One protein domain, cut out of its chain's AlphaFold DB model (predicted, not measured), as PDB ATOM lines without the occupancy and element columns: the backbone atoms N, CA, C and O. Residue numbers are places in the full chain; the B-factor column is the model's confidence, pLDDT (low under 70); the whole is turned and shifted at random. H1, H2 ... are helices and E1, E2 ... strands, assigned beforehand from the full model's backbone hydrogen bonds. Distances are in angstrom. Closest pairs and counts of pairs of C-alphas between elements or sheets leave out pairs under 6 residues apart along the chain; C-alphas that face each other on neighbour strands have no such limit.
ATOM      1  N   VAL A  42     231.638 294.382 377.386       92.94
ATOM      2  CA  VAL A  42     231.311 294.647 375.986       92.94
ATOM      3  C   VAL A  42     231.212 293.321 375.243       92.94
ATOM      4  O   VAL A  42     232.153 292.529 375.220       92.94
ATOM      5  N   TYR A  43     230.067 293.094 374.614       94.12
ATOM      6  CA  TYR A  43     229.803 291.930 373.780       94.12
ATOM      7  C   TYR A  43     229.924 292.302 372.304       94.12
ATOM      8  O   TYR A  43     229.645 293.433 371.908       94.12
ATOM      9  N   SER A  44     230.334 291.340 371.483       91.19
ATOM     10  CA  SER A  44     230.526 291.502 370.043       91.19
ATOM     11  C   SER A  44     229.744 290.430 369.294       91.19
ATOM     12  O   SER A  44     229.799 289.263 369.672       91.19
ATOM     13  N   ASP A  45     229.068 290.819 368.215       86.62
ATOM     14  CA  ASP A  45     228.484 289.903 367.223       86.62
ATOM     15  C   ASP A  45     229.314 289.854 365.923       86.62
ATOM     16  O   ASP A  45     228.843 289.450 364.860       86.62
ATOM     17  N   GLY A  46     230.574 290.296 366.007       85.56
ATOM     18  CA  GLY A  46     231.461 290.527 364.874       85.56
ATOM     19  C   GLY A  46     231.650 292.019 364.634       85.56
ATOM     20  O   GLY A  46     232.687 292.573 365.009       85.56
ATOM     21  N   ILE A  47     230.650 292.672 364.037       88.81
ATOM     22  CA  ILE A  47     230.737 294.074 363.597       88.81
ATOM     23  C   ILE A  47     230.254 295.038 364.685       88.81
ATOM     24  O   ILE A  47     230.888 296.070 364.901       88.81
ATOM     25  N   TYR A  48     229.172 294.716 365.389       96.75
ATOM     26  CA  TYR A  48     228.577 295.597 366.386       96.75
ATOM     27  C   TYR A  48     229.118 295.298 367.784       96.75
ATOM     28  O   TYR A  48     229.612 294.205 368.086       96.75
ATOM     29  N   ARG A  49     229.070 296.311 368.646       96.56
ATOM     30  CA  ARG A  49     229.453 296.231 370.056       96.56
ATOM     31  C   ARG A  49     228.262 296.593 370.921       96.56
ATOM     32  O   ARG A  49     227.604 297.607 370.679       96.56
ATOM     33  N   TYR A  50     228.011 295.768 371.930       96.81
ATOM     34  CA  TYR A  50     226.830 295.855 372.776       96.81
ATOM     35  C   TYR A  50     227.169 295.835 374.260       96.81
ATOM     36  O   TYR A  50     228.107 295.164 374.685       96.81
ATOM     37  N   ILE A  51     226.322 296.490 375.050       96.31
ATOM     38  CA  ILE A  51     226.271 296.357 376.508       96.31
ATOM     39  C   ILE A  51     224.877 295.867 376.899       96.31
ATOM     40  O   ILE A  51     223.874 296.410 376.436       96.31
ATOM     41  N   ILE A  52     224.795 294.852 377.761       94.75
ATOM     42  CA  ILE A  52     223.517 294.398 378.329       94.75
ATOM     43  C   ILE A  52     223.066 295.422 379.374       94.75
ATOM     44  O   ILE A  52     223.711 295.569 380.410       94.75
ATOM     45  N   LYS A  53     221.955 296.118 379.108       91.81
ATOM     46  CA  LYS A  53     221.379 297.122 380.022       91.81
ATOM     47  C   LYS A  53     220.437 296.489 381.035       91.81
ATOM     48  O   LYS A  53     220.420 296.899 382.189       91.81
ATOM     49  N   ASP A  54     219.690 295.476 380.603       88.81
ATOM     50  CA  ASP A  54     218.794 294.715 381.464       88.81
ATOM     51  C   ASP A  54     218.801 293.241 381.050       88.81
ATOM     52  O   ASP A  54     218.362 292.866 379.960       88.81
ATOM     53  N   ASN A  55     219.321 292.383 381.927       88.88
ATOM     54  CA  ASN A  55     219.383 290.952 381.661       88.88
ATOM     55  C   ASN A  55     218.051 290.223 381.916       88.88
ATOM     56  O   ASN A  55     217.869 289.118 381.402       88.88
ATOM     57  N   ASN A  56     217.137 290.805 382.694       90.56
ATOM     58  CA  ASN A  56     215.812 290.243 382.953       90.56
ATOM     59  C   ASN A  56     214.874 290.554 381.787       90.56
ATOM     60  O   ASN A  56     214.232 289.650 381.262       90.56
ATOM     61  N   GLU A  57     214.867 291.807 381.331       92.56
ATOM     62  CA  GLU A  57     214.078 292.255 380.177       92.56
ATOM     63  C   GLU A  57     214.727 291.916 378.827       92.56
ATOM     64  O   GLU A  57     214.139 292.173 377.778       92.56
ATOM     65  N   LYS A  58     215.936 291.337 378.843       96.31
ATOM     66  CA  LYS A  58     216.719 290.992 377.647       96.31
ATOM     67  C   LYS A  58     216.927 292.198 376.727       96.31
ATOM     68  O   LYS A  58     216.672 292.131 375.527       96.31
ATOM     69  N   LYS A  59     217.444 293.298 377.282       96.69
ATOM     70  CA  LYS A  59     217.731 294.548 376.562       96.69
ATOM     71  C   LYS A  59     219.217 294.858 376.480       96.69
ATOM     72  O   LYS A  59     219.947 294.747 377.469       96.69
ATOM     73  N   VAL A  60     219.646 295.318 375.308       97.44
ATOM     74  CA  VAL A  60     221.020 295.764 375.042       97.44
ATOM     75  C   VAL A  60     221.063 297.182 374.481       97.44
ATOM     76  O   VAL A  60     220.111 297.651 373.858       97.44
ATOM     77  N   GLN A  61     222.202 297.841 374.672       97.56
ATOM     78  CA  GLN A  61     222.582 299.084 374.011       97.56
ATOM     79  C   GLN A  61     223.647 298.783 372.955       97.56
ATOM     80  O   GLN A  61     224.638 298.128 373.272       97.56
ATOM     81  N   LEU A  62     223.466 299.271 371.728       97.75
ATOM     82  CA  LEU A  62     224.493 299.267 370.685       97.75
ATOM     83  C   LEU A  62     225.382 300.500 370.877       97.75
ATOM     84  O   LEU A  62     224.906 301.627 370.748       97.75
ATOM     85  N   ILE A  63     226.656 300.266 371.197       96.31
ATOM     86  CA  ILE A  63     227.617 301.303 371.608       96.31
ATOM     87  C   ILE A  63     228.712 301.583 370.577       96.31
ATOM     88  O   ILE A  63     229.398 302.594 370.666       96.31
ATOM     89  N   GLY A  64     228.917 300.692 369.607       96.12
ATOM     90  CA  GLY A  64     230.074 300.766 368.720       96.12
ATOM     91  C   GLY A  64     229.945 299.884 367.492       96.12
ATOM     92  O   GLY A  64     229.194 298.906 367.491       96.12
ATOM     93  N   ILE A  65     230.682 300.246 366.442       96.69
ATOM     94  CA  ILE A  65     230.782 299.487 365.196       96.69
ATOM     95  C   ILE A  65     232.253 299.416 364.797       96.69
ATOM     96  O   ILE A  65     232.928 300.434 364.677       96.69
ATOM     97  N   GLU A  66     232.751 298.209 364.567       95.62
ATOM     98  CA  GLU A  66     234.140 297.970 364.192       95.62
ATOM     99  C   GLU A  66     234.213 297.438 362.757       95.62
ATOM    100  O   GLU A  66     234.080 296.240 362.505       95.62
ATOM    101  N   SER A  67     234.429 298.345 361.801       93.94
ATOM    102  CA  SER A  67     234.600 298.022 360.380       93.94
ATOM    103  C   SER A  67     235.586 298.986 359.721       93.94
ATOM    104  O   SER A  67     235.512 300.195 359.918       93.94
ATOM    105  N   ASP A  68     236.498 298.459 358.907       91.62
ATOM    106  CA  ASP A  68     237.417 299.227 358.054       91.62
ATOM    107  C   ASP A  68     236.918 299.344 356.595       91.62
ATOM    108  O   ASP A  68     237.499 300.057 355.767       91.62
ATOM    109  N   LYS A  69     235.811 298.664 356.266       94.69
ATOM    110  CA  LYS A  69     235.221 298.639 354.926       94.69
ATOM    111  C   LYS A  69     234.251 299.795 354.751       94.69
ATOM    112  O   LYS A  69     233.235 299.851 355.431       94.69
ATOM    113  N   ALA A  70     234.522 300.667 353.785       95.88
ATOM    114  CA  ALA A  70     233.590 301.721 353.406       95.88
ATOM    115  C   ALA A  70     232.255 301.136 352.914       95.88
ATOM    116  O   ALA A  70     232.243 300.234 352.074       95.88
ATOM    117  N   THR A  71     231.147 301.688 353.392       96.81
ATOM    118  CA  THR A  71     229.791 301.368 352.942       96.81
ATOM    119  C   THR A  71     228.935 302.622 352.975       96.81
ATOM    120  O   THR A  71     229.027 303.412 353.905       96.81
ATOM    121  N   LYS A  72     228.079 302.797 351.966       97.44
ATOM    122  CA  LYS A  72     227.117 303.909 351.944       97.44
ATOM    123  C   LYS A  72     225.928 303.662 352.863       97.44
ATOM    124  O   LYS A  72     225.366 304.610 353.405       97.44
ATOM    125  N   GLU A  73     225.552 302.397 353.018       97.94
ATOM    126  CA  GLU A  73     224.386 301.984 353.789       97.94
ATOM    127  C   GLU A  73     224.816 301.136 354.983       97.94
ATOM    128  O   GLU A  73     225.615 300.203 354.845       97.94
ATOM    129  N   LEU A  74     224.272 301.465 356.151       97.69
ATOM    130  CA  LEU A  74     224.450 300.734 357.399       97.69
ATOM    131  C   LEU A  74     223.104 300.172 357.856       97.69
ATOM    132  O   LEU A  74     222.097 300.864 357.783       97.69
ATOM    133  N   TYR A  75     223.084 298.939 358.354       97.38
ATOM    134  CA  TYR A  75     221.877 298.307 358.883       97.38
ATOM    135  C   TYR A  75     221.908 298.246 360.412       97.38
ATOM    136  O   TYR A  75     222.826 297.666 360.975       97.38
ATOM    137  N   ILE A  76     220.903 298.790 361.094       97.50
ATOM    138  CA  ILE A  76     220.759 298.695 362.551       97.50
ATOM    139  C   ILE A  76     219.767 297.573 362.887       97.50
ATOM    140  O   ILE A  76     218.595 297.670 362.506       97.50
ATOM    141  N   PRO A  77     220.193 296.523 363.615       96.75
ATOM    142  CA  PRO A  77     219.308 295.434 364.006       96.75
ATOM    143  C   PRO A  77     218.395 295.825 365.181       96.75
ATOM    144  O   PRO A  77     218.803 296.566 366.072       96.75
ATOM    145  N   GLY A  78     217.176 295.274 365.226       96.50
ATOM    146  CA  GLY A  78     216.290 295.366 366.397       96.50
ATOM    147  C   GLY A  78     216.521 294.271 367.440       96.50
ATOM    148  O   GLY A  78     216.104 294.415 368.587       96.50
ATOM    149  N   LYS A  79     217.223 293.194 367.069       96.00
ATOM    150  CA  LYS A  79     217.552 292.062 367.942       96.00
ATOM    151  C   LYS A  79     218.961 291.538 367.680       96.00
ATOM    152  O   LYS A  79     219.444 291.626 366.554       96.00
ATOM    153  N   VAL A  80     219.591 290.951 368.695       95.88
ATOM    154  CA  VAL A  80     220.924 290.331 368.608       95.88
ATOM    155  C   VAL A  80     221.009 289.092 369.500       95.88
ATOM    156  O   VAL A  80     220.351 289.026 370.536       95.88
ATOM    157  N   PHE A  81     221.839 288.118 369.123       94.62
ATOM    158  CA  PHE A  81     222.164 286.969 369.968       94.62
ATOM    159  C   PHE A  81     223.499 287.190 370.677       94.62
ATOM    160  O   PHE A  81     224.531 287.344 370.031       94.62
ATOM    161  N   ILE A  82     223.490 287.156 372.009       92.19
ATOM    162  CA  ILE A  82     224.696 287.196 372.844       92.19
ATOM    163  C   ILE A  82     224.712 285.917 373.672       92.19
ATOM    164  O   ILE A  82     223.774 285.653 374.421       92.19
ATOM    165  N   ASN A  83     225.763 285.105 373.529       89.50
ATOM    166  CA  ASN A  83     225.890 283.809 374.209       89.50
ATOM    167  C   ASN A  83     224.643 282.913 374.033       89.50
ATOM    168  O   ASN A  83     224.150 282.328 374.994       89.50
ATOM    169  N   ASN A  84     224.118 282.832 372.802       91.31
ATOM    170  CA  ASN A  84     222.903 282.091 372.420       91.31
ATOM    171  C   ASN A  84     221.592 282.566 373.077       91.31
ATOM    172  O   ASN A  84     220.573 281.887 372.965       91.31
ATOM    173  N   ILE A  85     221.585 283.731 373.727       93.88
ATOM    174  CA  ILE A  85     220.378 284.366 374.261       93.88
ATOM    175  C   ILE A  85     220.013 285.538 373.347       93.88
ATOM    176  O   ILE A  85     220.871 286.355 373.013       93.88
ATOM    177  N   GLU A  86     218.748 285.614 372.935       96.19
ATOM    178  CA  GLU A  86     218.226 286.733 372.146       96.19
ATOM    179  C   GLU A  86     217.980 287.954 373.048       96.19
ATOM    180  O   GLU A  86     217.347 287.843 374.101       96.19
ATOM    181  N   TYR A  87     218.460 289.118 372.615       96.94
ATOM    182  CA  TYR A  87     218.233 290.417 373.241       96.94
ATOM    183  C   TYR A  87     217.609 291.390 372.237       96.94
ATOM    184  O   TYR A  87     217.923 291.358 371.048       96.94
ATOM    185  N   THR A  88     216.769 292.296 372.733       97.25
ATOM    186  CA  THR A  88     216.241 293.441 371.980       97.25
ATOM    187  C   THR A  88     217.205 294.619 372.087       97.25
ATOM    188  O   THR A  88     217.699 294.925 373.176       97.25
ATOM    189  N   VAL A  89     217.465 295.297 370.971       97.75
ATOM    190  CA  VAL A  89     218.257 296.532 370.951       97.75
ATOM    191  C   VAL A  89     217.369 297.691 371.409       97.75
ATOM    192  O   VAL A  89     216.513 298.164 370.668       97.75
ATOM    193  N   ASP A  90     217.555 298.124 372.657       97.81
ATOM    194  CA  ASP A  90     216.724 299.140 373.325       97.81
ATOM    195  C   ASP A  90     217.252 300.567 373.110       97.81
ATOM    196  O   ASP A  90     216.480 301.525 373.091       97.81
ATOM    197  N   LEU A  91     218.563 300.718 372.897       97.81
ATOM    198  CA  LEU A  91     219.213 302.005 372.651       97.81
ATOM    199  C   LEU A  91     220.350 301.854 371.638       97.81
ATOM    200  O   LEU A  91     221.178 300.953 371.756       97.81
ATOM    201  N   VAL A  92     220.425 302.777 370.687       98.19
ATOM    202  CA  VAL A  92     221.597 302.990 369.839       98.19
ATOM    203  C   VAL A  92     222.166 304.362 370.149       98.19
ATOM    204  O   VAL A  92     221.514 305.378 369.907       98.19
ATOM    205  N   ASP A  93     223.382 304.367 370.681       96.00
ATOM    206  CA  ASP A  93     224.144 305.568 371.008       96.00
ATOM    207  C   ASP A  93     225.627 305.212 370.888       96.00
ATOM    208  O   ASP A  93     226.172 304.495 371.731       96.00
ATOM    209  N   ILE A  94     226.239 305.606 369.769       96.56
ATOM    210  CA  ILE A  94     227.603 305.201 369.423       96.56
ATOM    211  C   ILE A  94     228.587 306.051 370.221       96.56
ATOM    212  O   ILE A  94     228.547 307.277 370.149       96.56
ATOM    213  N   TYR A  95     229.508 305.414 370.936       94.38
ATOM    214  CA  TYR A  95     230.474 306.123 371.765       94.38
ATOM    215  C   TYR A  95     231.623 306.729 370.949       94.38
ATOM    216  O   TYR A  95     232.031 306.202 369.907       94.38
ATOM    217  N   TYR A  96     232.152 307.851 371.450       92.62
ATOM    218  CA  TYR A  96     233.185 308.663 370.799       92.62
ATOM    219  C   TYR A  96     234.436 307.870 370.433       92.62
ATOM    220  O   TYR A  96     234.982 308.048 369.346       92.62
ATOM    221  N   GLU A  97     234.876 306.952 371.287       92.94
ATOM    222  CA  GLU A  97     236.058 306.119 371.065       92.94
ATOM    223  C   GLU A  97     235.967 305.225 369.820       92.94
ATOM    224  O   GLU A  97     237.005 304.843 369.283       92.94
ATOM    225  N   TYR A  98     234.762 304.908 369.331       93.88
ATOM    226  CA  TYR A  98     234.603 304.103 368.121       93.88
ATOM    227  C   TYR A  98     234.742 304.950 366.859       93.88
ATOM    228  O   TYR A  98     235.536 304.614 365.983       93.88
ATOM    229  N   TYR A  99     234.009 306.063 366.767       93.00
ATOM    230  CA  TYR A  99     234.013 306.897 365.560       93.00
ATOM    231  C   TYR A  99     235.183 307.889 365.491       93.00
ATOM    232  O   TYR A  99     235.489 308.386 364.410       93.00
ATOM    233  N   SER A 100     235.893 308.132 366.598       92.06
ATOM    234  CA  SER A 100     237.184 308.844 366.598       92.06
ATOM    235  C   SER A 100     238.384 307.935 366.303       92.06
ATOM    236  O   SER A 100     239.505 308.421 366.143       92.06
ATOM    237  N   ASN A 101     238.178 306.618 366.207       92.81
ATOM    238  CA  ASN A 101     239.248 305.673 365.916       92.81
ATOM    239  C   ASN A 101     239.667 305.751 364.440       92.81
ATOM    240  O   ASN A 101     238.892 305.409 363.542       92.81
ATOM    241  N   GLU A 102     240.926 306.119 364.182       93.56
ATOM    242  CA  GLU A 102     241.476 306.249 362.823       93.56
ATOM    243  C   GLU A 102     241.319 304.974 361.979       93.56
ATOM    244  O   GLU A 102     241.127 305.057 360.764       93.56
ATOM    245  N   LYS A 103     241.327 303.791 362.611       95.75
ATOM    246  CA  LYS A 103     241.125 302.506 361.927       95.75
ATOM    247  C   LYS A 103     239.752 302.414 361.250       95.75
ATOM    248  O   LYS A 103     239.637 301.797 360.194       95.75
ATOM    249  N   TYR A 104     238.724 303.017 361.846       94.75
ATOM    250  CA  TYR A 104     237.331 302.935 361.387       94.75
ATOM    251  C   TYR A 104     236.844 304.228 360.718       94.75
ATOM    252  O   TYR A 104     235.742 304.259 360.170       94.75
ATOM    253  N   ALA A 105     237.669 305.280 360.685       93.44
ATOM    254  CA  ALA A 105     237.307 306.590 360.141       93.44
ATOM    255  C   ALA A 105     236.745 306.518 358.708       93.44
ATOM    256  O   ALA A 105     235.766 307.188 358.381       93.44
ATOM    257  N   LYS A 106     237.311 305.653 357.851       95.69
ATOM    258  CA  LYS A 106     236.829 305.451 356.473       95.69
ATOM    259  C   LYS A 106     235.416 304.859 356.416       95.69
ATOM    260  O   LYS A 106     234.656 305.206 355.520       95.69
ATOM    261  N   PHE A 107     235.065 303.966 357.339       97.19
ATOM    262  CA  PHE A 107     233.717 303.408 357.429       97.19
ATOM    263  C   PHE A 107     232.728 304.480 357.890       97.19
ATOM    264  O   PHE A 107     231.782 304.772 357.161       97.19
ATOM    265  N   TYR A 108     232.989 305.126 359.029       97.00
ATOM    266  CA  TYR A 108     232.091 306.127 359.615       97.00
ATOM    267  C   TYR A 108     231.832 307.320 358.683       97.00
ATOM    268  O   TYR A 108     230.683 307.718 358.499       97.00
ATOM    269  N   SER A 109     232.869 307.823 358.005       95.44
ATOM    270  CA  SER A 109     232.727 308.877 356.988       95.44
ATOM    271  C   SER A 109     232.033 308.407 355.704       95.44
ATOM    272  O   SER A 109     231.532 309.229 354.947       95.44
ATOM    273  N   SER A 110     231.971 307.105 355.415       97.31
ATOM    274  CA  SER A 110     231.330 306.610 354.187       97.31
ATOM    275  C   SER A 110     229.822 306.386 354.302       97.31
ATOM    276  O   SER A 110     229.141 306.401 353.274       97.31
ATOM    277  N   VAL A 111     229.302 306.194 355.520       97.94
ATOM    278  CA  VAL A 111     227.879 305.919 355.757       97.94
ATOM    279  C   VAL A 111     227.070 307.190 355.522       97.94
ATOM    280  O   VAL A 111     227.226 308.180 356.236       97.94
ATOM    281  N   SER A 112     226.175 307.140 354.537       97.12
ATOM    282  CA  SER A 112     225.251 308.231 354.209       97.12
ATOM    283  C   SER A 112     223.786 307.886 354.460       97.12
ATOM    284  O   SER A 112     222.934 308.775 354.483       97.12
ATOM    285  N   LYS A 113     223.476 306.604 354.675       97.75
ATOM    286  CA  LYS A 113     222.126 306.125 354.966       97.75
ATOM    287  C   LYS A 113     222.146 305.022 356.018       97.75
ATOM    288  O   LYS A 113     222.965 304.105 355.951       97.75
ATOM    289  N   ILE A 114     221.209 305.090 356.956       98.31
ATOM    290  CA  ILE A 114     220.973 304.047 357.954       98.31
ATOM    291  C   ILE A 114     219.621 303.394 357.688       98.31
ATOM    292  O   ILE A 114     218.608 304.076 357.592       98.31
ATOM    293  N   ASN A 115     219.612 302.074 357.593       98.31
ATOM    294  CA  ASN A 115     218.423 301.249 357.473       98.31
ATOM    295  C   ASN A 115     218.142 300.603 358.835       98.31
ATOM    296  O   ASN A 115     219.015 299.945 359.396       98.31
ATOM    297  N   VAL A 116     216.943 300.782 359.375       98.31
ATOM    298  CA  VAL A 116     216.553 300.325 360.710       98.31
ATOM    299  C   VAL A 116     215.572 299.169 360.579       98.31
ATOM    300  O   VAL A 116     214.566 299.276 359.870       98.31
ATOM    301  N   ALA A 117     215.888 298.067 361.261       97.88
ATOM    302  CA  ALA A 117     215.109 296.837 361.243       97.88
ATOM    303  C   ALA A 117     213.622 297.059 361.557       97.88
ATOM    304  O   ALA A 117     213.245 297.949 362.322       97.88
ATOM    305  N   ASP A 118     212.773 296.201 361.000       96.81
ATOM    306  CA  ASP A 118     211.322 296.254 361.173       96.81
ATOM    307  C   ASP A 118     210.843 295.960 362.599       96.81
ATOM    308  O   ASP A 118     209.778 296.420 363.007       96.81
ATOM    309  N   ASN A 119     211.652 295.231 363.359       95.69
ATOM    310  CA  ASN A 119     211.418 294.866 364.749       95.69
ATOM    311  C   ASN A 119     212.103 295.797 365.768       95.69
ATOM    312  O   ASN A 119     212.117 295.482 366.958       95.69
ATOM    313  N   PHE A 120     212.694 296.914 365.333       97.75
ATOM    314  CA  PHE A 120     213.326 297.875 366.236       97.75
ATOM    315  C   PHE A 120     212.280 298.790 366.889       97.75
ATOM    316  O   PHE A 120     211.620 299.576 366.214       97.75
ATOM    317  N   THR A 121     212.182 298.741 368.217       95.12
ATOM    318  CA  THR A 121     211.276 299.591 369.019       95.12
ATOM    319  C   THR A 121     212.013 300.444 370.059       95.12
ATOM    320  O   THR A 121     211.386 301.162 370.837       95.12
ATOM    321  N   GLY A 122     213.350 300.386 370.065       96.94
ATOM    322  CA  GLY A 122     214.221 301.122 370.979       96.94
ATOM    323  C   GLY A 122     214.344 302.615 370.660       96.94
ATOM    324  O   GLY A 122     213.491 303.204 369.999       96.94
ATOM    325  N   SER A 123     215.421 303.240 371.141       98.38
ATOM    326  CA  SER A 123     215.732 304.658 370.901       98.38
ATOM    327  C   SER A 123     216.985 304.827 370.038       98.38
ATOM    328  O   SER A 123     217.957 304.094 370.223       98.38
ATOM    329  N   LEU A 124     216.994 305.799 369.127       97.88
ATOM    330  CA  LEU A 124     218.180 306.197 368.355       97.88
ATOM    331  C   LEU A 124     218.636 307.583 368.807       97.88
ATOM    332  O   LEU A 124     217.829 308.510 368.798       97.88
ATOM    333  N   ARG A 125     219.912 307.745 369.167       95.00
ATOM    334  CA  ARG A 125     220.453 309.032 369.628       95.00
ATOM    335  C   ARG A 125     221.772 309.371 368.952       95.00
ATOM    336  O   ARG A 125     222.605 308.498 368.725       95.00
ATOM    337  N   ASN A 126     221.954 310.657 368.641       82.56
ATOM    338  CA  ASN A 126     223.242 311.265 368.278       82.56
ATOM    339  C   ASN A 126     223.984 310.610 367.097       82.56
ATOM    340  O   ASN A 126     225.199 310.749 366.966       82.56
ATOM    341  N   LEU A 127     223.276 309.933 366.186       93.38
ATOM    342  CA  LEU A 127     223.903 309.200 365.076       93.38
ATOM    343  C   LEU A 127     224.724 310.107 364.146       93.38
ATOM    344  O   LEU A 127     225.738 309.686 363.601       93.38
ATOM    345  N   THR A 128     224.333 311.366 364.000       92.00
ATOM    346  CA  THR A 128     225.038 312.380 363.199       92.00
ATOM    347  C   THR A 128     226.395 312.801 363.768       92.00
ATOM    348  O   THR A 128     227.198 313.357 363.022       92.00
ATOM    349  N   PHE A 129     226.693 312.516 365.043       89.50
ATOM    350  CA  PHE A 129     228.052 312.658 365.582       89.50
ATOM    351  C   PHE A 129     228.977 311.563 365.057       89.50
ATOM    352  O   PHE A 129     230.113 311.838 364.681       89.50
ATOM    353  N   ALA A 130     228.479 310.326 365.032       93.44
ATOM    354  CA  ALA A 130     229.248 309.181 364.571       93.44
ATOM    355  C   ALA A 130     229.369 309.148 363.043       93.44
ATOM    356  O   ALA A 130     230.403 308.761 362.507       93.44
ATOM    357  N   PHE A 131     228.319 309.567 362.338       95.00
ATOM    358  CA  PHE A 131     228.218 309.498 360.885       95.00
ATOM    359  C   PHE A 131     228.084 310.903 360.293       95.00
ATOM    360  O   PHE A 131     226.986 311.371 359.995       95.00
ATOM    361  N   GLU A 132     229.219 311.571 360.079       90.62
ATOM    362  CA  GLU A 132     229.270 312.938 359.532       90.62
ATOM    363  C   GLU A 132     228.576 313.085 358.166       90.62
ATOM    364  O   GLU A 132     228.148 314.182 357.791       90.62
ATOM    365  N   ASN A 133     228.468 311.983 357.411       93.44
ATOM    366  CA  ASN A 133     227.876 311.934 356.079       93.44
ATOM    367  C   ASN A 133     226.448 311.401 356.022       93.44
ATOM    368  O   ASN A 133     225.891 311.311 354.932       93.44
ATOM    369  N   LEU A 134     225.831 311.160 357.180       95.69
ATOM    370  CA  LEU A 134     224.453 310.703 357.277       95.69
ATOM    371  C   LEU A 134     223.463 311.749 356.751       95.69
ATOM    372  O   LEU A 134     223.393 312.874 357.244       95.69
ATOM    373  N   GLU A 135     222.669 311.338 355.767       94.69
ATOM    374  CA  GLU A 135     221.651 312.160 355.105       94.69
ATOM    375  C   GLU A 135     220.258 311.526 355.190       94.69
ATOM    376  O   GLU A 135     219.256 312.224 355.045       94.69
ATOM    377  N   ALA A 136     220.165 310.215 355.440       95.94
ATOM    378  CA  ALA A 136     218.881 309.533 355.528       95.94
ATOM    379  C   ALA A 136     218.832 308.420 356.579       95.94
ATOM    380  O   ALA A 136     219.789 307.663 356.755       95.94
ATOM    381  N   ILE A 137     217.669 308.273 357.218       97.62
ATOM    382  CA  ILE A 137     217.317 307.102 358.028       97.62
ATOM    383  C   ILE A 137     216.036 306.488 357.462       97.62
ATOM    384  O   ILE A 137     215.000 307.147 357.384       97.62
ATOM    385  N   GLU A 138     216.109 305.224 357.057       97.75
ATOM    386  CA  GLU A 138     214.975 304.442 356.578       97.75
ATOM    387  C   GLU A 138     214.552 303.423 357.631       97.75
ATOM    388  O   GLU A 138     215.363 302.628 358.092       97.75
ATOM    389  N   PHE A 139     213.277 303.438 358.001       98.00
ATOM    390  CA  PHE A 139     212.678 302.479 358.916       98.00
ATOM    391  C   PHE A 139     211.829 301.472 358.152       98.00
ATOM    392  O   PHE A 139     210.990 301.850 357.332       98.00
ATOM    393  N   TYR A 140     211.980 300.190 358.481       96.75
ATOM    394  CA  TYR A 140     211.134 299.131 357.925       96.75
ATOM    395  C   TYR A 140     209.946 298.760 358.829       96.75
ATOM    396  O   TYR A 140     209.015 298.090 358.381       96.75
ATOM    397  N   GLY A 141     209.939 299.229 360.082       95.25
ATOM    398  CA  GLY A 141     208.971 298.835 361.110       95.25
ATOM    399  C   GLY A 141     207.681 299.644 361.085       95.25
ATOM    400  O   GLY A 141     207.693 300.867 360.916       95.25
ATOM    401  N   LYS A 142     206.539 298.973 361.267       93.50
ATOM    402  CA  LYS A 142     205.249 299.660 361.469       93.50
ATOM    403  C   LYS A 142     205.081 300.161 362.898       93.50
ATOM    404  O   LYS A 142     204.477 301.215 363.091       93.50
ATOM    405  N   ASP A 143     205.623 299.417 363.855       94.88
ATOM    406  CA  ASP A 143     205.728 299.855 365.238       94.88
ATOM    407  C   ASP A 143     206.844 300.896 365.319       94.88
ATOM    408  O   ASP A 143     207.964 300.659 364.866       94.88
ATOM    409  N   VAL A 144     206.508 302.088 365.811       95.69
ATOM    410  CA  VAL A 144     207.463 303.196 365.854       95.69
ATOM    411  C   VAL A 144     208.488 302.983 366.972       95.69
ATOM    412  O   VAL A 144     208.130 302.452 368.029       95.69
ATOM    413  N   PRO A 145     209.738 303.438 366.786       97.12
ATOM    414  CA  PRO A 145     210.715 303.519 367.864       97.12
ATOM    415  C   PRO A 145     210.184 304.328 369.049       97.12
ATOM    416  O   PRO A 145     209.326 305.200 368.890       97.12
ATOM    417  N   LYS A 146     210.752 304.088 370.231       97.19
ATOM    418  CA  LYS A 146     210.467 304.872 371.434       97.19
ATOM    419  C   LYS A 146     210.803 306.354 371.242       97.19
ATOM    420  O   LYS A 146     210.016 307.208 371.637       97.19
ATOM    421  N   GLU A 147     211.967 306.642 370.665       97.38
ATOM    422  CA  GLU A 147     212.486 307.997 370.459       97.38
ATOM    423  C   GLU A 147     213.580 307.986 369.382       97.38
ATOM    424  O   GLU A 147     214.366 307.041 369.286       97.38
ATOM    425  N   VAL A 148     213.639 309.027 368.557       97.44
ATOM    426  CA  VAL A 148     214.685 309.220 367.549       97.44
ATOM    427  C   VAL A 148     215.156 310.664 367.627       97.44
ATOM    428  O   VAL A 148     214.464 311.562 367.155       97.44
ATOM    429  N   ASP A 149     216.345 310.882 368.180       94.75
ATOM    430  CA  ASP A 149     216.926 312.213 368.351       94.75
ATOM    431  C   ASP A 149     218.095 312.426 367.394       94.75
ATOM    432  O   ASP A 149     219.108 311.717 367.440       94.75
ATOM    433  N   ILE A 150     217.970 313.444 366.541       92.00
ATOM    434  CA  ILE A 150     219.017 313.865 365.611       92.00
ATOM    435  C   ILE A 150     219.482 315.279 365.946       92.00
ATOM    436  O   ILE A 150     218.692 316.225 365.951       92.00
ATOM    437  N   LEU A 151     220.790 315.425 366.154       90.69
ATOM    438  CA  LEU A 151     221.444 316.716 366.343       90.69
ATOM    439  C   LEU A 151     222.264 317.073 365.099       90.69
ATOM    440  O   LEU A 151     223.236 316.404 364.759       90.69
ATOM    441  N   LEU A 152     221.872 318.129 364.401       91.12
ATOM    442  CA  LEU A 152     222.536 318.613 363.197       91.12
ATOM    443  C   LEU A 152     223.400 319.815 363.530       91.12
ATOM    444  O   LEU A 152     222.944 320.751 364.175       91.12
ATOM    445  N   PHE A 153     224.621 319.850 363.019       89.75
ATOM    446  CA  PHE A 153     225.490 321.000 363.224       89.75
ATOM    447  C   PHE A 153     225.293 322.052 362.142       89.75
ATOM    448  O   PHE A 153     225.321 321.744 360.949       89.75
ATOM    449  N   TYR A 154     225.157 323.315 362.548       90.38
ATOM    450  CA  TYR A 154     224.909 324.419 361.618       90.38
ATOM    451  C   TYR A 154     225.984 324.561 360.520       90.38
ATOM    452  O   TYR A 154     225.661 324.975 359.406       90.38
ATOM    453  N   TRP A 155     227.245 324.202 360.802       88.19
ATOM    454  CA  TRP A 155     228.358 324.297 359.845       88.19
ATOM    455  C   TRP A 155     228.370 323.209 358.774       88.19
ATOM    456  O   TRP A 155     229.047 323.362 357.760       88.19
ATOM    457  N   ASN A 156     227.621 322.127 358.979       85.69
ATOM    458  CA  ASN A 156     227.520 321.005 358.051       85.69
ATOM    459  C   ASN A 156     226.056 320.576 357.901       85.69
ATOM    460  O   ASN A 156     225.718 319.398 357.999       85.69
ATOM    461  N   LEU A 157     225.170 321.560 357.738       90.38
ATOM    462  CA  LEU A 157     223.743 321.303 357.632       90.38
ATOM    463  C   LEU A 157     223.417 320.645 356.288       90.38
ATOM    464  O   LEU A 157     223.743 321.188 355.229       90.38
ATOM    465  N   LYS A 158     222.741 319.497 356.346       87.31
ATOM    466  CA  LYS A 158     222.363 318.680 355.188       87.31
ATOM    467  C   LYS A 158     220.854 318.562 355.073       87.31
ATOM    468  O   LYS A 158     220.136 318.710 356.058       87.31
ATOM    469  N   ASP A 159     220.395 318.255 353.869       92.12
ATOM    470  CA  ASP A 159     219.005 317.911 353.593       92.12
ATOM    471  C   ASP A 159     218.695 316.516 354.172       92.12
ATOM    472  O   ASP A 159     218.824 315.505 353.488       92.12
ATOM    473  N   PHE A 160     218.337 316.449 355.459       94.06
ATOM    474  CA  PHE A 160     218.140 315.170 356.148       94.06
ATOM    475  C   PHE A 160     216.733 314.601 355.929       94.06
ATOM    476  O   PHE A 160     215.727 315.303 356.097       94.06
ATOM    477  N   LEU A 161     216.662 313.308 355.613       95.25
ATOM    478  CA  LEU A 161     215.440 312.607 355.233       95.25
ATOM    479  C   LEU A 161     215.134 311.412 356.141       95.25
ATOM    480  O   LEU A 161     215.998 310.605 356.465       95.25
ATOM    481  N   PHE A 162     213.858 311.243 356.462       96.75
ATOM    482  CA  PHE A 162     213.329 310.034 357.074       96.75
ATOM    483  C   PHE A 162     212.416 309.310 356.094       96.75
ATOM    484  O   PHE A 162     211.490 309.905 355.536       96.75
ATOM    485  N   ILE A 163     212.668 308.022 355.893       97.00
ATOM    486  CA  ILE A 163     211.865 307.154 355.033       97.00
ATOM    487  C   ILE A 163     211.167 306.150 355.943       97.00
ATOM    488  O   ILE A 163     211.818 305.480 356.737       97.00
ATOM    489  N   VAL A 164     209.841 306.077 355.876       97.31
ATOM    490  CA  VAL A 164     209.043 305.239 356.783       97.31
ATOM    491  C   VAL A 164     207.999 304.431 356.013       97.31
ATOM    492  O   VAL A 164     207.663 304.783 354.872       97.31
ATOM    493  N   PRO A 165     207.436 303.361 356.604       96.31
ATOM    494  CA  PRO A 165     206.385 302.601 355.948       96.31
ATOM    495  C   PRO A 165     205.154 303.461 355.643       96.31
ATOM    496  O   PRO A 165     204.778 304.370 356.378       96.31
ATOM    497  N   LYS A 166     204.483 303.165 354.531       95.06
ATOM    498  CA  LYS A 166     203.300 303.921 354.112       95.06
ATOM    499  C   LYS A 166     202.203 303.879 355.185       95.06
ATOM    500  O   LYS A 166     201.795 302.796 355.603       95.06
ATOM    501  N   GLY A 167     201.682 305.047 355.561       94.69
ATOM    502  CA  GLY A 167     200.617 305.196 356.554       94.69
ATOM    503  C   GLY A 167     201.104 305.394 357.992       94.69
ATOM    504  O   GLY A 167     200.268 305.569 358.878       94.69
ATOM    505  N   THR A 168     202.417 305.387 358.244       96.25
ATOM    506  CA  THR A 168     202.996 305.589 359.584       96.25
ATOM    507  C   THR A 168     203.647 306.963 359.765       96.25
ATOM    508  O   THR A 168     204.126 307.271 360.853       96.25
ATOM    509  N   GLU A 169     203.611 307.844 358.760       95.44
ATOM    510  CA  GLU A 169     204.317 309.135 358.741       95.44
ATOM    511  C   GLU A 169     203.983 310.011 359.955       95.44
ATOM    512  O   GLU A 169     204.874 310.572 360.587       95.44
ATOM    513  N   ASN A 170     202.700 310.086 360.322       95.94
ATOM    514  CA  ASN A 170     202.233 310.855 361.480       95.94
ATOM    515  C   ASN A 170     202.576 310.199 362.829       95.94
ATOM    516  O   ASN A 170     202.598 310.874 363.855       95.94
ATOM    517  N   ALA A 171     202.782 308.881 362.859       97.00
ATOM    518  CA  ALA A 171     203.247 308.197 364.062       97.00
ATOM    519  C   ALA A 171     204.746 308.462 364.256       97.00
ATOM    520  O   ALA A 171     205.149 308.925 365.321       97.00
ATOM    521  N   TYR A 172     205.542 308.297 363.196       97.44
ATOM    522  CA  TYR A 172     206.974 308.596 363.203       97.44
ATOM    523  C   TYR A 172     207.271 310.069 363.502       97.44
ATOM    524  O   TYR A 172     208.164 310.368 364.289       97.44
ATOM    525  N   SER A 173     206.481 311.010 362.973       96.12
ATOM    526  CA  SER A 173     206.685 312.442 363.238       96.12
ATOM    527  C   SER A 173     206.543 312.844 364.706       96.12
ATOM    528  O   SER A 173     206.907 313.961 365.050       96.12
ATOM    529  N   LYS A 174     205.943 311.994 365.551       96.88
ATOM    530  CA  LYS A 174     205.766 312.255 366.988       96.88
ATOM    531  C   LYS A 174     206.933 311.765 367.838       96.88
ATOM    532  O   LYS A 174     207.035 312.191 368.981       96.88
ATOM    533  N   VAL A 175     207.745 310.852 367.307       97.06
ATOM    534  CA  VAL A 175     208.881 310.249 368.023       97.06
ATOM    535  C   VAL A 175     210.229 310.712 367.474       97.06
ATOM    536  O   VAL A 175     211.245 310.484 368.116       97.06
ATOM    537  N   ILE A 176     210.246 311.348 366.297       97.25
ATOM    538  CA  ILE A 176     211.451 311.921 365.696       97.25
ATOM    539  C   ILE A 176     211.585 313.390 366.099       97.25
ATOM    540  O   ILE A 176     210.799 314.231 365.656       97.25
ATOM    541  N   ASN A 177     212.643 313.696 366.845       94.88
ATOM    542  CA  ASN A 177     213.055 315.047 367.190       94.88
ATOM    543  C   ASN A 177     214.326 315.410 366.414       94.88
ATOM    544  O   ASN A 177     215.283 314.636 366.357       94.88
ATOM    545  N   ILE A 178     214.348 316.603 365.821       93.62
ATOM    546  CA  ILE A 178     215.542 317.129 365.159       93.62
ATOM    547  C   ILE A 178     215.855 318.507 365.714       93.62
ATOM    548  O   ILE A 178     215.001 319.397 365.725       93.62
ATOM    549  N   TYR A 179     217.114 318.697 366.081       92.62
ATOM    550  CA  TYR A 179     217.651 319.971 366.523       92.62
ATOM    551  C   TYR A 179     218.811 320.373 365.622       92.62
ATOM    552  O   TYR A 179     219.679 319.560 365.318       92.62
ATOM    553  N   ILE A 180     218.841 321.633 365.197       91.94
ATOM    554  CA  ILE A 180     220.055 322.237 364.657       91.94
ATOM    555  C   ILE A 180     220.792 322.866 365.832       91.94
ATOM    556  O   ILE A 180     220.338 323.875 366.370       91.94
ATOM    557  N   HIS A 181     221.920 322.277 366.200       89.94
ATOM    558  CA  HIS A 181     222.848 322.848 367.154       89.94
ATOM    559  C   HIS A 181     223.552 324.040 366.514       89.94
ATOM    560  O   HIS A 181     224.337 323.893 365.565       89.94
ATOM    561  N   TYR A 182     223.232 325.236 366.996       85.94
ATOM    562  CA  TYR A 182     223.769 326.491 366.498       85.94
ATOM    563  C   TYR A 182     224.716 327.086 367.533       85.94
ATOM    564  O   TYR A 182     224.278 327.552 368.577       85.94
ATOM    565  N   TYR A 183     226.009 327.106 367.217       84.75
ATOM    566  CA  TYR A 183     227.061 327.594 368.106       84.75
ATOM    567  C   TYR A 183     227.966 328.585 367.371       84.75
ATOM    568  O   TYR A 183     228.866 328.189 366.629       84.75
ATOM    569  N   PHE A 184     227.744 329.886 367.541       74.88
ATOM    570  CA  PHE A 184     228.469 330.890 366.761       74.88
ATOM    571  C   PHE A 184     229.317 331.808 367.651       74.88
ATOM    572  O   PHE A 184     228.776 332.591 368.422       74.88
ATOM    573  N   TYR A 185     230.649 331.738 367.520       72.69
ATOM    574  CA  TYR A 185     231.686 332.454 368.299       72.69
ATOM    575  C   TYR A 185     231.776 332.176 369.805       72.69
ATOM    576  O   TYR A 185     232.886 332.174 370.337       72.69
ATOM    577  N   SER A 186     230.653 332.028 370.501       76.62
ATOM    578  CA  SER A 186     230.609 331.930 371.957       76.62
ATOM    579  C   SER A 186     229.348 331.209 372.413       76.62
ATOM    580  O   SER A 186     228.290 331.366 371.808       76.62
ATOM    581  N   ASP A 187     229.455 330.526 373.551       76.25
ATOM    582  CA  ASP A 187     228.366 329.867 374.281       76.25
ATOM    583  C   ASP A 187     227.197 330.828 374.595       76.25
ATOM    584  O   ASP A 187     226.060 330.415 374.795       76.25
ATOM    585  N   LEU A 188     227.440 332.146 374.609       78.12
ATOM    586  CA  LEU A 188     226.396 333.162 374.803       78.12
ATOM    587  C   LEU A 188     225.420 333.279 373.621       78.12
ATOM    588  O   LEU A 188     224.310 333.794 373.780       78.12
ATOM    589  N   TYR A 189     225.827 332.798 372.448       81.00
ATOM    590  CA  TYR A 189     225.036 332.792 371.219       81.00
ATOM    591  C   TYR A 189     224.661 331.379 370.771       81.00
ATOM    592  O   TYR A 189     224.268 331.167 369.621       81.00
ATOM    593  N   GLU A 190     224.806 330.418 371.678       85.38
ATOM    594  CA  GLU A 190     224.422 329.037 371.469       85.38
ATOM    595  C   GLU A 190     222.900 328.885 371.540       85.38
ATOM    596  O   GLU A 190     222.236 329.437 372.423       85.38
ATOM    597  N   GLN A 191     222.331 328.155 370.585       87.75
ATOM    598  CA  GLN A 191     220.921 327.791 370.593       87.75
ATOM    599  C   GLN A 191     220.695 326.460 369.878       87.75
ATOM    600  O   GLN A 191     221.236 326.223 368.800       87.75
ATOM    601  N   ASP A 192     219.807 325.638 370.426       89.56
ATOM    602  CA  ASP A 192     219.252 324.498 369.704       89.56
ATOM    603  C   ASP A 192     217.966 324.925 368.997       89.56
ATOM    604  O   ASP A 192     217.012 325.431 369.600       89.56
ATOM    605  N   ILE A 193     217.948 324.755 367.679       89.50
ATOM    606  CA  ILE A 193     216.822 325.137 366.833       89.50
ATOM    607  C   ILE A 193     216.059 323.871 366.473       89.50
ATOM    608  O   ILE A 193     216.457 323.128 365.579       89.50
ATOM    609  N   GLU A 194     214.935 323.648 367.141       91.56
ATOM    610  CA  GLU A 194     214.030 322.553 366.798       91.56
ATOM    611  C   GLU A 194     213.494 322.722 365.364       91.56
ATOM    612  O   GLU A 194     213.000 323.793 364.969       91.56
ATOM    613  N   VAL A 195     213.575 321.657 364.567       91.06
ATOM    614  CA  VAL A 195     213.051 321.607 363.201       91.06
ATOM    615  C   VAL A 195     212.167 320.384 363.017       91.06
ATOM    616  O   VAL A 195     212.409 319.314 363.565       91.06
ATOM    617  N   LYS A 196     211.112 320.536 362.212       92.69
ATOM    618  CA  LYS A 196     210.234 319.408 361.892       92.69
ATOM    619  C   LYS A 196     211.008 318.376 361.071       92.69
ATOM    620  O   LYS A 196     211.748 318.791 360.183       92.69
ATOM    621  N   PRO A 197     210.812 317.070 361.271       94.25
ATOM    622  CA  PRO A 197     211.426 316.076 360.408       94.25
ATOM    623  C   PRO A 197     210.830 316.092 358.999       94.25
ATOM    624  O   PRO A 197     209.620 316.260 358.817       94.25
ATOM    625  N   THR A 198     211.683 315.902 357.993       96.06
ATOM    626  CA  THR A 198     211.245 315.630 356.618       96.06
ATOM    627  C   THR A 198     210.995 314.131 356.498       96.06
ATOM    628  O   THR A 198     211.946 313.359 356.461       96.06
ATOM    629  N   ILE A 199     209.725 313.722 356.466       95.44
ATOM    630  CA  ILE A 199     209.317 312.309 356.412       95.44
ATOM    631  C   ILE A 199     208.626 312.020 355.079       95.44
ATOM    632  O   ILE A 199     207.719 312.754 354.675       95.44
ATOM    633  N   ILE A 200     209.028 310.935 354.420       94.94
ATOM    634  CA  ILE A 200     208.374 310.397 353.223       94.94
ATOM    635  C   ILE A 200     208.062 308.907 353.392       94.94
ATOM    636  O   ILE A 200     208.704 308.214 354.178       94.94
ATOM    637  N   SER A 201     207.113 308.404 352.603       91.44
ATOM    638  CA  SER A 201     206.926 306.971 352.386       91.44
ATOM    639  C   SER A 201     207.171 306.622 350.916       91.44
ATOM    640  O   SER A 201     206.607 307.232 350.004       91.44
ATOM    641  N   GLY A 202     208.046 305.643 350.680       77.06
ATOM    642  CA  GLY A 202     208.447 305.206 349.341       77.06
ATOM    643  C   GLY A 202     209.356 306.185 348.584       77.06
ATOM    644  O   GLY A 202     209.891 307.146 349.132       77.06
ATOM    645  N   ASN A 203     209.531 305.928 347.285       75.00
ATOM    646  CA  ASN A 203     210.450 306.678 346.428       75.00
ATOM    647  C   ASN A 203     209.793 307.961 345.890       75.00
ATOM    648  O   ASN A 203     209.216 307.961 344.802       75.00
ATOM    649  N   SER A 204     209.886 309.060 346.644       77.50
ATOM    650  CA  SER A 204     209.480 310.393 346.178       77.50
ATOM    651  C   SER A 204     210.668 311.146 345.583       77.50
ATOM    652  O   SER A 204     211.689 311.302 346.246       77.50
ATOM    653  N   LYS A 205     210.526 311.656 344.353       75.06
ATOM    654  CA  LYS A 205     211.533 312.536 343.728       75.06
ATOM    655  C   LYS A 205     211.355 314.008 344.117       75.06
ATOM    656  O   LYS A 205     212.337 314.737 344.188       75.06
ATOM    657  N   ASP A 206     210.129 314.416 344.446       84.88
ATOM    658  CA  ASP A 206     209.792 315.800 344.797       84.88
ATOM    659  C   ASP A 206     209.706 315.947 346.325       84.88
ATOM    660  O   ASP A 206     208.641 315.810 346.943       84.88
ATOM    661  N   ILE A 207     210.863 316.142 346.960       93.19
ATOM    662  CA  ILE A 207     210.983 316.241 348.420       93.19
ATOM    663  C   ILE A 207     211.025 317.710 348.834       93.19
ATOM    664  O   ILE A 207     211.947 318.450 348.505       93.19
ATOM    665  N   GLU A 208     210.022 318.132 349.593       94.88
ATOM    666  CA  GLU A 208     210.057 319.419 350.279       94.88
ATOM    667  C   GLU A 208     210.691 319.224 351.653       94.88
ATOM    668  O   GLU A 208     210.052 318.675 352.552       94.88
TER     669      GLU A 208
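Overview. This is residues 42 to 208 of the 740 residues of an uncharacterized protein of Herbinix hemicellulosilytica (UniProt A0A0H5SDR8). The chain is wound in stacked turns, with strands E4, E7, E9 and E11 making one wall and E6, E8, E10 and E12 the wall across from it. The hairpins of E1 to E3 and of E5 and E6 extend one end of the stack, and E12 and E13 make a hairpin at the other. The printed part has 167 residues, with four short named helices and thirteen strands in the order E1 E2 E3 E4 E5 E6 H1 H2 E7 E8 H3 E9 E10 E11 H4 E12 E13, and the class is mixed. The sheet E4 E7 E9 E11 is parallel; the other is branched, mixed and strongly twisted. The whole is compact, with a radius of gyration of the C-alphas of 16.3 A and spans of 47 by 40 by 30 A.

Arrangement. E1, residues 42 to 44, E2, 48 to 54, and E3, 59 to 65, form a meander, each strand the antiparallel neighbour of the one before; N 43 and O 50 are 2.9 A apart, and N 49 and O 64 2.8 A. E4, 73 to 76, runs on into E5, 79 to 82, at 71 degrees. E6, 85 to 92, has E3, parallel, on one side, with N 60 and O 88 2.9 A apart; on the other side are E5, antiparallel in a hairpin, with N 80 and O 87 2.9 A apart, and E8, 123 to 125, parallel, with N 92 and O 123 2.8 A apart. H1, 96 to 99, only grazes this branched sheet. H2, 105 to 110, is close to H1 but not clearly touching, with C-alphas 99 and 108 closest at 6.3 A. E7, 113 to 116, is parallel to E4, with N 76 and O 115 2.8 A apart. H3, 127 to 130, stands at the branched sheet's level, at a height of 0.6 A. E9, 136 to 139, is parallel to E7, with N 116 and O 138 2.7 A apart. E10, 147 to 153, is parallel to E8, with N 124 and O 147 2.9 A apart. E11, 161 to 163, is parallel to E9, with N 139 and O 163 2.8 A apart. H4, 169 to 172, only grazes the sheet E4 E7 E9 E11. E12, 176 to 182, is parallel to E10, with N 181 and O 152 2.7 A apart, and forms a hairpin with E13, 191 to 195, with N 180 and O 193 2.8 A apart. H2 has every O i to N i+4 pair within hydrogen-bond range; H1, H3 and H4 are too short for such a pair.

Along the chain. E1 begins at C-alpha 42 (231.311, 294.647, 375.986), and E13 ends at C-alpha 195 (213.051, 321.607, 363.201). The longer strands are E10 at 19.8 A, E6 at 19.2 A, E12 at 19.1 A, and E2 and E3 at 18.0 A each.

Size, cuts and confidence. The C-alphas of Asn 84 and Tyr 185, the two farthest apart, are 51.3 A apart. Residues 196 to 208 hold no named element, but residues 199 to 200 pair in parallel with 162 to 163 of E11. The printed part has no cut, no link is long, and no printed residue is under 70 in pLDDT.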